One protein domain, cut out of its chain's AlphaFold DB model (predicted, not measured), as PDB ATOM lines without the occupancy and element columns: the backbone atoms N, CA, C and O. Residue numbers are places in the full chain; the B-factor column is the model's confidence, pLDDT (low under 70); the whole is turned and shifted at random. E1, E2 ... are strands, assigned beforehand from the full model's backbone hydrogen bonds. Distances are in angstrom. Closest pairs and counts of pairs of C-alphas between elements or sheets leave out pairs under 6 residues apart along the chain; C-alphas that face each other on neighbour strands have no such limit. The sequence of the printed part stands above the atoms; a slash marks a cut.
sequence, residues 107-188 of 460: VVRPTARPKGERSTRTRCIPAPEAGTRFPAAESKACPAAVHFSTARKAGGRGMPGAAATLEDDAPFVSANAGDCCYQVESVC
ATOM      1  N   VAL A 107     107.454 -12.097   6.079       92.44
ATOM      2  CA  VAL A 107     107.353 -13.507   5.724       92.44
ATOM      3  C   VAL A 107     108.642 -14.185   6.196       92.44
ATOM      4  O   VAL A 107     109.645 -14.219   5.490       92.44
ATOM      5  N   VAL A 108     108.628 -14.682   7.433       93.19
ATOM      6  CA  VAL A 108     109.775 -15.369   8.052       93.19
ATOM      7  C   VAL A 108     109.822 -16.855   7.690       93.19
ATOM      8  O   VAL A 108     108.786 -17.510   7.524       93.19
ATOM      9  N   ARG A 109     111.031 -17.418   7.610       91.62
ATOM     10  CA  ARG A 109     111.279 -18.841   7.338       91.62
ATOM     11  C   ARG A 109     112.218 -19.441   8.395       91.62
ATOM     12  O   ARG A 109     113.116 -18.750   8.865       91.62
ATOM     13  N   PRO A 110     112.055 -20.730   8.751       90.88
ATOM     14  CA  PRO A 110     112.971 -21.418   9.665       90.88
ATOM     15  C   PRO A 110     114.330 -21.724   9.029       90.88
ATOM     16  O   PRO A 110     115.318 -21.891   9.734       90.88
ATOM     17  N   THR A 111     114.373 -21.833   7.700       85.19
ATOM     18  CA  THR A 111     115.584 -22.086   6.919       85.19
ATOM     19  C   THR A 111     115.561 -21.211   5.676       85.19
ATOM     20  O   THR A 111     114.501 -20.979   5.092       85.19
ATOM     21  N   ALA A 112     116.730 -20.707   5.297       81.38
ATOM     22  CA  ALA A 112     116.903 -19.961   4.062       81.38
ATOM     23  C   ALA A 112     116.938 -20.891   2.850       81.38
ATOM     24  O   ALA A 112     117.272 -22.075   2.959       81.38
ATOM     25  N   ARG A 113     116.663 -20.329   1.673       77.75
ATOM     26  CA  ARG A 113     116.914 -21.033   0.417       77.75
ATOM     27  C   ARG A 113     118.425 -21.037   0.129       77.75
ATOM     28  O   ARG A 113     119.079 -20.016   0.352       77.75
ATOM     29  N   PRO A 114     118.998 -22.143  -0.384       70.50
ATOM     30  CA  PRO A 114     120.364 -22.131  -0.897       70.50
ATOM     31  C   PRO A 114     120.511 -21.043  -1.961       70.50
ATOM     32  O   PRO A 114     119.690 -20.971  -2.879       70.50
ATOM     33  N   LYS A 115     121.540 -20.203  -1.833       67.38
ATOM     34  CA  LYS A 115     121.831 -19.171  -2.833       67.38
ATOM     35  C   LYS A 115     122.254 -19.820  -4.144       67.38
ATOM     36  O   LYS A 115     123.049 -20.760  -4.136       67.38
ATOM     37  N   GLY A 116     121.687 -19.339  -5.250       61.09
ATOM     38  CA  GLY A 116     122.117 -19.742  -6.587       61.09
ATOM     39  C   GLY A 116     123.454 -19.107  -6.981       61.09
ATOM     40  O   GLY A 116     124.139 -18.497  -6.169       61.09
ATOM     41  N   GLU A 117     123.797 -19.187  -8.267       52.56
ATOM     42  CA  GLU A 117     125.015 -18.578  -8.840       52.56
ATOM     43  C   GLU A 117     124.953 -17.040  -8.951       52.56
ATOM     44  O   GLU A 117     125.888 -16.404  -9.438       52.56
ATOM     45  N   ARG A 118     123.844 -16.417  -8.532       60.88
ATOM     46  CA  ARG A 118     123.656 -14.965  -8.614       60.88
ATOM     47  C   ARG A 118     124.469 -14.241  -7.542       60.88
ATOM     48  O   ARG A 118     124.667 -14.744  -6.437       60.88
ATOM     49  N   SER A 119     124.918 -13.029  -7.868       59.44
ATOM     50  CA  SER A 119     125.552 -12.139  -6.895       59.44
ATOM     51  C   SER A 119     124.593 -11.871  -5.730       59.44
ATOM     52  O   SER A 119     123.372 -11.854  -5.888       59.44
ATOM     53  N   THR A 120     125.147 -11.689  -4.533       67.31
ATOM     54  CA  THR A 120     124.367 -11.451  -3.312       67.31
ATOM     55  C   THR A 120     124.807 -10.155  -2.646       67.31
ATOM     56  O   THR A 120     125.943  -9.713  -2.819       67.31
ATOM     57  N   ARG A 121     123.911  -9.543  -1.871       68.50
ATOM     58  CA  ARG A 121     124.192  -8.364  -1.045       68.50
ATOM     59  C   ARG A 121     123.580  -8.515   0.338       68.50
ATOM     60  O   ARG A 121     122.666  -9.308   0.527       68.50
ATOM     61  N   THR A 122     124.046  -7.721   1.291       71.56
ATOM     62  CA  THR A 122     123.410  -7.632   2.608       71.56
ATOM     63  C   THR A 122     122.270  -6.611   2.557       71.56
ATOM     64  O   THR A 122     122.442  -5.506   2.042       71.56
ATOM     65  N   ARG A 123     121.096  -6.969   3.078       75.31
ATOM     66  CA  ARG A 123     119.954  -6.078   3.302       75.31
ATOM     67  C   ARG A 123     119.543  -6.180   4.763       75.31
ATOM     68  O   ARG A 123     119.238  -7.269   5.239       75.31
ATOM     69  N   CYS A 124     119.547  -5.052   5.462       78.06
ATOM     70  CA  CYS A 124     119.138  -4.983   6.858       78.06
ATOM     71  C   CYS A 124     117.713  -4.449   6.969       78.06
ATOM     72  O   CYS A 124     117.289  -3.607   6.178       78.06
ATOM     73  N   ILE A 125     116.980  -4.980   7.938       81.19
ATOM     74  CA  ILE A 125     115.661  -4.511   8.358       81.19
ATOM     75  C   ILE A 125     115.681  -4.345   9.878       81.19
ATOM     76  O   ILE A 125     116.490  -4.997  10.536       81.19
ATOM     77  N   PRO A 126     114.791  -3.539  10.463       84.38
ATOM     78  CA  PRO A 126     114.645  -3.466  11.913       84.38
ATOM     79  C   PRO A 126     114.429  -4.847  12.537       84.38
ATOM     80  O   PRO A 126     113.810  -5.718  11.922       84.38
ATOM     81  N   ALA A 127     114.900  -5.063  13.762       87.25
ATOM     82  CA  ALA A 127     114.510  -6.252  14.506       87.25
ATOM     83  C   ALA A 127     113.008  -6.197  14.846       87.25
ATOM     84  O   ALA A 127     112.529  -5.150  15.291       87.25
ATOM     85  N   PRO A 128     112.257  -7.303  14.679       91.25
ATOM     86  CA  PRO A 128     110.886  -7.389  15.167       91.25
ATOM     87  C   PRO A 128     110.827  -7.106  16.673       91.25
ATOM     88  O   PRO A 128     111.391  -7.855  17.474       91.25
ATOM     89  N   GLU A 129     110.140  -6.036  17.076       88.19
ATOM     90  CA  GLU A 129     110.130  -5.564  18.471       88.19
ATOM     91  C   GLU A 129     109.514  -6.594  19.429       88.19
ATOM     92  O   GLU A 129     110.005  -6.806  20.538       88.19
ATOM     93  N   ALA A 130     108.471  -7.293  18.976       91.06
ATOM     94  CA  ALA A 130     107.840  -8.390  19.709       91.06
ATOM     95  C   ALA A 130     108.527  -9.754  19.482       91.06
ATOM     96  O   ALA A 130     108.034 -10.779  19.954       91.06
ATOM     97  N   GLY A 131     109.662  -9.780  18.778       91.12
ATOM     98  CA  GLY A 131     110.420 -10.984  18.448       91.12
ATOM     99  C   GLY A 131     109.909 -11.722  17.210       91.12
ATOM    100  O   GLY A 131     109.044 -11.248  16.471       91.12
ATOM    101  N   THR A 132     110.466 -12.911  16.974       95.06
ATOM    102  CA  THR A 132     110.193 -13.721  15.779       95.06
ATOM    103  C   THR A 132     109.833 -15.167  16.113       95.06
ATOM    104  O   THR A 132     110.295 -15.721  17.112       95.06
ATOM    105  N   ARG A 133     109.035 -15.812  15.252       95.81
ATOM    106  CA  ARG A 133     108.732 -17.251  15.355       95.81
ATOM    107  C   ARG A 133     109.942 -18.148  15.100       95.81
ATOM    108  O   ARG A 133     109.992 -19.251  15.641       95.81
ATOM    109  N   PHE A 134     110.888 -17.709  14.273       95.62
ATOM    110  CA  PHE A 134     112.038 -18.514  13.870       95.62
ATOM    111  C   PHE A 134     113.329 -17.742  14.121       95.62
ATOM    112  O   PHE A 134     113.844 -17.140  13.188       95.62
ATOM    113  N   PRO A 135     113.846 -17.713  15.358       95.00
ATOM    114  CA  PRO A 135     115.044 -16.947  15.675       95.00
ATOM    115  C   PRO A 135     116.294 -17.516  14.996       95.00
ATOM    116  O   PRO A 135     116.470 -18.734  14.923       95.00
ATOM    117  N   ALA A 136     117.186 -16.628  14.559       91.88
ATOM    118  CA  ALA A 136     118.539 -16.970  14.155       91.88
ATOM    119  C   ALA A 136     119.325 -17.531  15.351       91.88
ATOM    120  O   ALA A 136     119.087 -17.157  16.506       91.88
ATOM    121  N   ALA A 137     120.284 -18.419  15.081       88.88
ATOM    122  CA  ALA A 137     121.084 -19.046  16.131       88.88
ATOM    123  C   ALA A 137     121.941 -18.010  16.879       88.88
ATOM    124  O   ALA A 137     122.068 -18.064  18.103       88.88
ATOM    125  N   GLU A 138     122.479 -17.042  16.140       86.69
ATOM    126  CA  GLU A 138     123.380 -16.003  16.627       86.69
ATOM    127  C   GLU A 138     122.631 -14.780  17.186       86.69
ATOM    128  O   GLU A 138     123.208 -14.003  17.944       86.69
ATOM    129  N   SER A 139     121.343 -14.603  16.858       89.12
ATOM    130  CA  SER A 139     120.516 -13.500  17.363       89.12
ATOM    131  C   SER A 139     119.052 -13.903  17.533       89.12
ATOM    132  O   SER A 139     118.293 -14.006  16.572       89.12
ATOM    133  N   LYS A 140     118.616 -14.047  18.790       91.62
ATOM    134  CA  LYS A 140     117.235 -14.443  19.125       91.62
ATOM    135  C   LYS A 140     116.174 -13.412  18.734       91.62
ATOM    136  O   LYS A 140     115.003 -13.765  18.633       91.62
ATOM    137  N   ALA A 141     116.569 -12.153  18.567       90.31
ATOM    138  CA  ALA A 141     115.666 -11.085  18.147       90.31
ATOM    139  C   ALA A 141     115.409 -11.110  16.633       90.31
ATOM    140  O   ALA A 141     114.401 -10.581  16.176       90.31
ATOM    141  N   CYS A 142     116.300 -11.734  15.859       93.88
ATOM    142  CA  CYS A 142     116.253 -11.710  14.408       93.88
ATOM    143  C   CYS A 142     115.701 -13.012  13.837       93.88
ATOM    144  O   CYS A 142     116.122 -14.081  14.276       93.88
ATOM    145  N   PRO A 143     114.796 -12.952  12.849       95.88
ATOM    146  CA  PRO A 143     114.437 -14.125  12.067       95.88
ATOM    147  C   PRO A 143     115.664 -14.817  11.458       95.88
ATOM    148  O   PRO A 143     116.595 -14.161  11.002       95.88
ATOM    149  N   ALA A 144     115.657 -16.147  11.415       94.06
ATOM    150  CA  ALA A 144     116.695 -16.967  10.795       94.06
ATOM    151  C   ALA A 144     116.737 -16.775   9.273       94.06
ATOM    152  O   ALA A 144     117.803 -16.834   8.659       94.06
ATOM    153  N   ALA A 145     115.576 -16.533   8.665       93.44
ATOM    154  CA  ALA A 145     115.453 -16.129   7.277       93.44
ATOM    155  C   ALA A 145     114.189 -15.288   7.053       93.44
ATOM    156  O   ALA A 145     113.159 -15.506   7.702       93.44
ATOM    157  N   VAL A 146     114.266 -14.349   6.111       92.38
ATOM    158  CA  VAL A 146     113.156 -13.478   5.698       92.38
ATOM    159  C   VAL A 146     113.018 -13.526   4.188       92.38
ATOM    160  O   VAL A 146     114.005 -13.487   3.459       92.38
ATOM    161  N   HIS A 147     111.782 -13.603   3.721       89.06
ATOM    162  CA  HIS A 147     111.458 -13.530   2.312       89.06
ATOM    163  C   HIS A 147     111.474 -12.078   1.823       89.06
ATOM    164  O   HIS A 147     110.752 -11.230   2.351       89.06
ATOM    165  N   PHE A 148     112.262 -11.814   0.788       82.44
ATOM    166  CA  PHE A 148     112.296 -10.547   0.077       82.44
ATOM    167  C   PHE A 148     111.718 -10.714  -1.324       82.44
ATOM    168  O   PHE A 148     112.135 -11.601  -2.065       82.44
ATOM    169  N   SER A 149     110.832  -9.790  -1.691       74.88
ATOM    170  CA  SER A 149     110.424  -9.560  -3.075       74.88
ATOM    171  C   SER A 149     111.137  -8.303  -3.564       74.88
ATOM    172  O   SER A 149     110.970  -7.219  -3.004       74.88
ATOM    173  N   THR A 150     111.997  -8.444  -4.566       66.00
ATOM    174  CA  THR A 150     112.744  -7.331  -5.166       66.00
ATOM    175  C   THR A 150     112.298  -7.148  -6.607       66.00
ATOM    176  O   THR A 150     112.539  -7.993  -7.464       66.00
ATOM    177  N   ALA A 151     111.609  -6.043  -6.885       56.84
ATOM    178  CA  ALA A 151     111.142  -5.718  -8.227       56.84
ATOM    179  C   ALA A 151     112.152  -4.822  -8.958       56.84
ATOM    180  O   ALA A 151     112.482  -3.730  -8.497       56.84
ATOM    181  N   ARG A 152     112.591  -5.235 -10.151       57.12
ATOM    182  CA  ARG A 152     113.306  -4.359 -11.085       57.12
ATOM    183  C   ARG A 152     112.304  -3.394 -11.729       57.12
ATOM    184  O   ARG A 152     111.450  -3.832 -12.503       57.12
ATOM    185  N   LYS A 153     112.436  -2.079 -11.503       44.81
ATOM    186  CA  LYS A 153     111.793  -1.093 -12.393       44.81
ATOM    187  C   LYS A 153     112.399  -1.253 -13.791       44.81
ATOM    188  O   LYS A 153     113.610  -1.124 -13.968       44.81
ATOM    189  N   ALA A 154     111.571  -1.549 -14.790       38.25
ATOM    190  CA  ALA A 154     111.996  -1.447 -16.179       38.25
ATOM    191  C   ALA A 154     112.343   0.025 -16.468       38.25
ATOM    192  O   ALA A 154     111.477   0.888 -16.363       38.25
ATOM    193  N   GLY A 155     113.602   0.309 -16.810       40.53
ATOM    194  CA  GLY A 155     114.017   1.620 -17.318       40.53
ATOM    195  C   GLY A 155     114.960   2.418 -16.415       40.53
ATOM    196  O   GLY A 155     114.553   3.372 -15.761       40.53
ATOM    197  N   GLY A 156     116.255   2.113 -16.503       36.88
ATOM    198  CA  GLY A 156     117.271   3.161 -16.636       36.88
ATOM    199  C   GLY A 156     117.520   3.383 -18.132       36.88
ATOM    200  O   GLY A 156     117.428   2.422 -18.901       36.88
ATOM    201  N   ARG A 157     117.754   4.629 -18.574       34.09
ATOM    202  CA  ARG A 157     117.889   4.983 -20.005       34.09
ATOM    203  C   ARG A 157     118.831   4.009 -20.737       34.09
ATOM    204  O   ARG A 157     120.009   3.954 -20.414       34.09
ATOM    205  N   GLY A 158     118.304   3.273 -21.724       38.72
ATOM    206  CA  GLY A 158     119.092   2.462 -22.668       38.72
ATOM    207  C   GLY A 158     119.138   0.941 -22.446       38.72
ATOM    208  O   GLY A 158     119.791   0.261 -23.229       38.72
ATOM    209  N   MET A 159     118.455   0.374 -21.444       46.47
ATOM    210  CA  MET A 159     118.499  -1.078 -21.180       46.47
ATOM    211  C   MET A 159     117.274  -1.830 -21.741       46.47
ATOM    212  O   MET A 159     116.154  -1.544 -21.310       46.47
ATOM    213  N   PRO A 160     117.441  -2.837 -22.621       35.19
ATOM    214  CA  PRO A 160     116.366  -3.761 -22.974       35.19
ATOM    215  C   PRO A 160     116.162  -4.812 -21.865       35.19
ATOM    216  O   PRO A 160     117.107  -5.459 -21.417       35.19
ATOM    217  N   GLY A 161     114.922  -4.998 -21.400       42.38
ATOM    218  CA  GLY A 161     114.558  -6.093 -20.492       42.38
ATOM    219  C   GLY A 161     113.216  -5.899 -19.784       42.38
ATOM    220  O   GLY A 161     112.872  -4.786 -19.389       42.38
ATOM    221  N   ALA A 162     112.463  -6.990 -19.617       39.84
ATOM    222  CA  ALA A 162     111.223  -7.012 -18.843       39.84
ATOM    223  C   ALA A 162     111.482  -6.694 -17.357       39.84
ATOM    224  O   ALA A 162     112.555  -6.995 -16.825       39.84
ATOM    225  N   ALA A 163     110.490  -6.105 -16.683       50.38
ATOM    226  CA  ALA A 163     110.472  -6.034 -15.225       50.38
ATOM    227  C   ALA A 163     110.547  -7.466 -14.671       50.38
ATOM    228  O   ALA A 163     109.695  -8.297 -14.983       50.38
ATOM    229  N   ALA A 164     111.592  -7.763 -13.905       55.31
ATOM    230  CA  ALA A 164     111.752  -9.038 -13.226       55.31
ATOM    231  C   ALA A 164     111.566  -8.801 -11.729       55.31
ATOM    232  O   ALA A 164     112.205  -7.910 -11.165       55.31
ATOM    233  N   THR A 165     110.691  -9.585 -11.109       64.38
ATOM    234  CA  THR A 165     110.561  -9.657  -9.653       64.38
ATOM    235  C   THR A 165     111.329 -10.880  -9.177       64.38
ATOM    236  O   THR A 165     111.123 -11.982  -9.691       64.38
ATOM    237  N   LEU A 166     112.252 -10.681  -8.242       71.06
ATOM    238  CA  LEU A 166     113.055 -11.728  -7.636       71.06
ATOM    239  C   LEU A 166     112.561 -11.984  -6.217       71.06
ATOM    240  O   LEU A 166     112.585 -11.089  -5.374       71.06
ATOM    241  N   GLU A 167     112.132 -13.219  -5.990       81.44
ATOM    242  CA  GLU A 167     111.689 -13.728  -4.696       81.44
ATOM    243  C   GLU A 167     112.821 -14.530  -4.045       81.44
ATOM    244  O   GLU A 167     113.346 -15.473  -4.651       81.44
ATOM    245  N   ASP A 168     113.192 -14.172  -2.818       81.50
ATOM    246  CA  ASP A 168     114.356 -14.729  -2.135       81.50
ATOM    247  C   ASP A 168     114.120 -14.927  -0.631       81.50
ATOM    248  O   ASP A 168     113.908 -13.969   0.108       81.50
ATOM    249  N   ASP A 169     114.202 -16.176  -0.162       89.50
ATOM    250  CA  ASP A 169     114.222 -16.505   1.268       89.50
ATOM    251  C   ASP A 169     115.653 -16.315   1.802       89.50
ATOM    252  O   ASP A 169     116.469 -17.244   1.827       89.50
ATOM    253  N   ALA A 170     115.962 -15.083   2.194       87.94
ATOM    254  CA  ALA A 170     117.299 -14.627   2.532       87.94
ATOM    255  C   ALA A 170     117.742 -15.088   3.932       87.94
ATOM    256  O   ALA A 170     117.010 -14.848   4.896       87.94
ATOM    257  N   PRO A 171     118.928 -15.717   4.079       91.75
ATOM    258  CA  PRO A 171     119.466 -16.110   5.376       91.75
ATOM    259  C   PRO A 171     119.905 -14.899   6.182       91.75
ATOM    260  O   PRO A 171     120.447 -13.940   5.629       91.75
ATOM    261  N   PHE A 172     119.720 -14.991   7.494       90.31
ATOM    262  CA  PHE A 172     120.346 -14.103   8.460       90.31
ATOM    263  C   PHE A 172     121.876 -14.165   8.351       90.31
ATOM    264  O   PHE A 172     122.452 -15.233   8.143       90.31
ATOM    265  N   VAL A 173     122.525 -13.013   8.500       83.94
ATOM    266  CA  VAL A 173     123.987 -12.858   8.426       83.94
ATOM    267  C   VAL A 173     124.533 -12.221   9.696       83.94
ATOM    268  O   VAL A 173     125.517 -12.701  10.254       83.94
ATOM    269  N   SER A 174     123.928 -11.123  10.143       83.06
ATOM    270  CA  SER A 174     124.400 -10.366  11.304       83.06
ATOM    271  C   SER A 174     123.286  -9.522  11.915       83.06
ATOM    272  O   SER A 174     122.269  -9.254  11.275       83.06
ATOM    273  N   ALA A 175     123.480  -9.093  13.161       82.56
ATOM    274  CA  ALA A 175     122.601  -8.147  13.836       82.56
ATOM    275  C   ALA A 175     123.425  -6.958  14.330       82.56
ATOM    276  O   ALA A 175     124.392  -7.154  15.065       82.56
ATOM    277  N   ASN A 176     123.024  -5.746  13.946       72.44
ATOM    278  CA  ASN A 176     123.783  -4.521  14.186       72.44
ATOM    279  C   ASN A 176     122.841  -3.444  14.735       72.44
ATOM    280  O   ASN A 176     121.827  -3.152  14.112       72.44
ATOM    281  N   ALA A 177     123.145  -2.869  15.903       72.06
ATOM    282  CA  ALA A 177     122.426  -1.718  16.475       72.06
ATOM    283  C   ALA A 177     120.874  -1.815  16.502       72.06
ATOM    284  O   ALA A 177     120.176  -0.805  16.447       72.06
ATOM    285  N   GLY A 178     120.314  -3.025  16.633       75.06
ATOM    286  CA  GLY A 178     118.860  -3.259  16.639       75.06
ATOM    287  C   GLY A 178     118.245  -3.584  15.274       75.06
ATOM    288  O   GLY A 178     117.028  -3.728  15.194       75.06
ATOM    289  N   ASP A 179     119.069  -3.759  14.243       82.06
ATOM    290  CA  ASP A 179     118.676  -4.233  12.921       82.06
ATOM    291  C   ASP A 179     119.150  -5.679  12.693       82.06
ATOM    292  O   ASP A 179     120.171  -6.126  13.219       82.06
ATOM    293  N   CYS A 180     118.395  -6.412  11.880       86.00
ATOM    294  CA  CYS A 180     118.657  -7.766  11.421       86.00
ATOM    295  C   CYS A 180     119.041  -7.741   9.942       86.00
ATOM    296  O   CYS A 180     118.262  -7.293   9.098       86.00
ATOM    297  N   CYS A 181     120.229  -8.242   9.620       82.62
ATOM    298  CA  CYS A 181     120.806  -8.209   8.285       82.62
ATOM    299  C   CYS A 181     120.763  -9.582   7.620       82.62
ATOM    300  O   CYS A 181     121.132 -10.591   8.222       82.62
ATOM    301  N   TYR A 182     120.341  -9.601   6.359       84.69
ATOM    302  CA  TYR A 182     120.108 -10.801   5.567       84.69
ATOM    303  C   TYR A 182     120.872 -10.748   4.252       84.69
ATOM    304  O   TYR A 182     121.024  -9.680   3.661       84.69
ATOM    305  N   GLN A 183     121.320 -11.895   3.753       82.56
ATOM    306  CA  GLN A 183     121.953 -11.987   2.441       82.56
ATOM    307  C   GLN A 183     120.873 -12.148   1.369       82.56
ATOM    308  O   GLN A 183     120.278 -13.213   1.269       82.56
ATOM    309  N   VAL A 184     120.613 -11.129   0.557       81.12
ATOM    310  CA  VAL A 184     119.633 -11.169  -0.540       81.12
ATOM    311  C   VAL A 184     120.320 -11.379  -1.893       81.12
ATOM    312  O   VAL A 184     121.435 -10.901  -2.106       81.12
ATOM    313  N   GLU A 185     119.685 -12.102  -2.812       76.62
ATOM    314  CA  GLU A 185     120.106 -12.199  -4.211       76.62
ATOM    315  C   GLU A 185     119.943 -10.829  -4.886       76.62
ATOM    316  O   GLU A 185     118.945 -10.133  -4.692       76.62
ATOM    317  N   SER A 186     120.938 -10.419  -5.672       69.56
ATOM    318  CA  SER A 186     120.850  -9.181  -6.438       69.56
ATOM    319  C   SER A 186     119.995  -9.390  -7.685       69.56
ATOM    320  O   SER A 186     120.124 -10.387  -8.400       69.56
ATOM    321  N   VAL A 187     119.141  -8.407  -7.972       65.56
ATOM    322  CA  VAL A 187     118.429  -8.295  -9.255       65.56
ATOM    323  C   VAL A 187     119.307  -7.717 -10.361       65.56
ATOM    324  O   VAL A 187     118.904  -7.710 -11.529       65.56
ATOM    325  N   CYS A 188     120.491  -7.211 -10.012       59.53
ATOM    326  CA  CYS A 188     121.430  -6.714 -10.992       59.53
ATOM    327  C   CYS A 188     122.106  -7.879 -11.716       59.53
ATOM    328  O   CYS A 188     122.444  -8.890 -11.094       59.53
TER     329      CYS A 188
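Overview. This is residues 107 to 188 of the 460 residues of the protein "Ferritin-like domain-containing protein" of Polyangiaceae bacterium (UniProt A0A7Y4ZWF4). One curled, strongly twisted sheet of four antiparallel strands, like part of a barrel left open between E1 and E2, makes the body, and the loop of residues 152 to 164 reaches far beyond one end of E2 and E3 and makes much of the length. The long link of residues 127 to 144 lies toward the other end. The 82 printed residues hold E1, E2, E3 and E4 in chain order and no named helix; the sheet's order is E1, E4, E3, E2. The class is all strand, with 33 residues in named elements, under half. The whole is elongated, 45 by 24 by 18 A, and only just loose, close to compact, with a radius of gyration of the C-alphas of 14.2 A.

Along the chain. Find C-alpha 165 at (110.561, -9.657, -9.653); from there E3, the longest strand, runs 27.7 A to residue 176 and bends by 70 degrees at residue 173. E4 spans residues 179 to 185, 18.9 A, and E2 residues 145 to 151, 19.2 A. E1, residues 120 to 126, begins at C-alpha 120 (124.367, -11.451, -3.312) and is 19.8 A long.

Arrangement. Look first at E3, whose pairing is staggered: residues 165 to 171 pair with E2, where N 148 and O 168 are 2.8 A apart, and residues 172 to 176 with E4, where N 181 and O 174 are 2.8 A apart. Both pairs are hairpins, and E2, E3, E4 form a meander, each strand the antiparallel neighbour of the one before. E1 is antiparallel to E4 at 151 degrees, with N 123 and O 182 at 2.8 A; the four strands form a Greek key, a meander of three with the first strand beside the fourth. Edge strands E1 and E2 are apart. Residues 108 to 109 pair antiparallel with 145 to 146 of E2.

Size, cuts and confidence. The farthest C-alphas, of Ala 130 and Gly 158, are 45.2 A apart. The printed part has no cut. The links E1 to E2 and E2 to E3 are long; E3 to E4 is tight. Mean pLDDT of the printed part is 75.3; look for values under 70 at residues 115 to 121, 150 to 165 and 186 to 188.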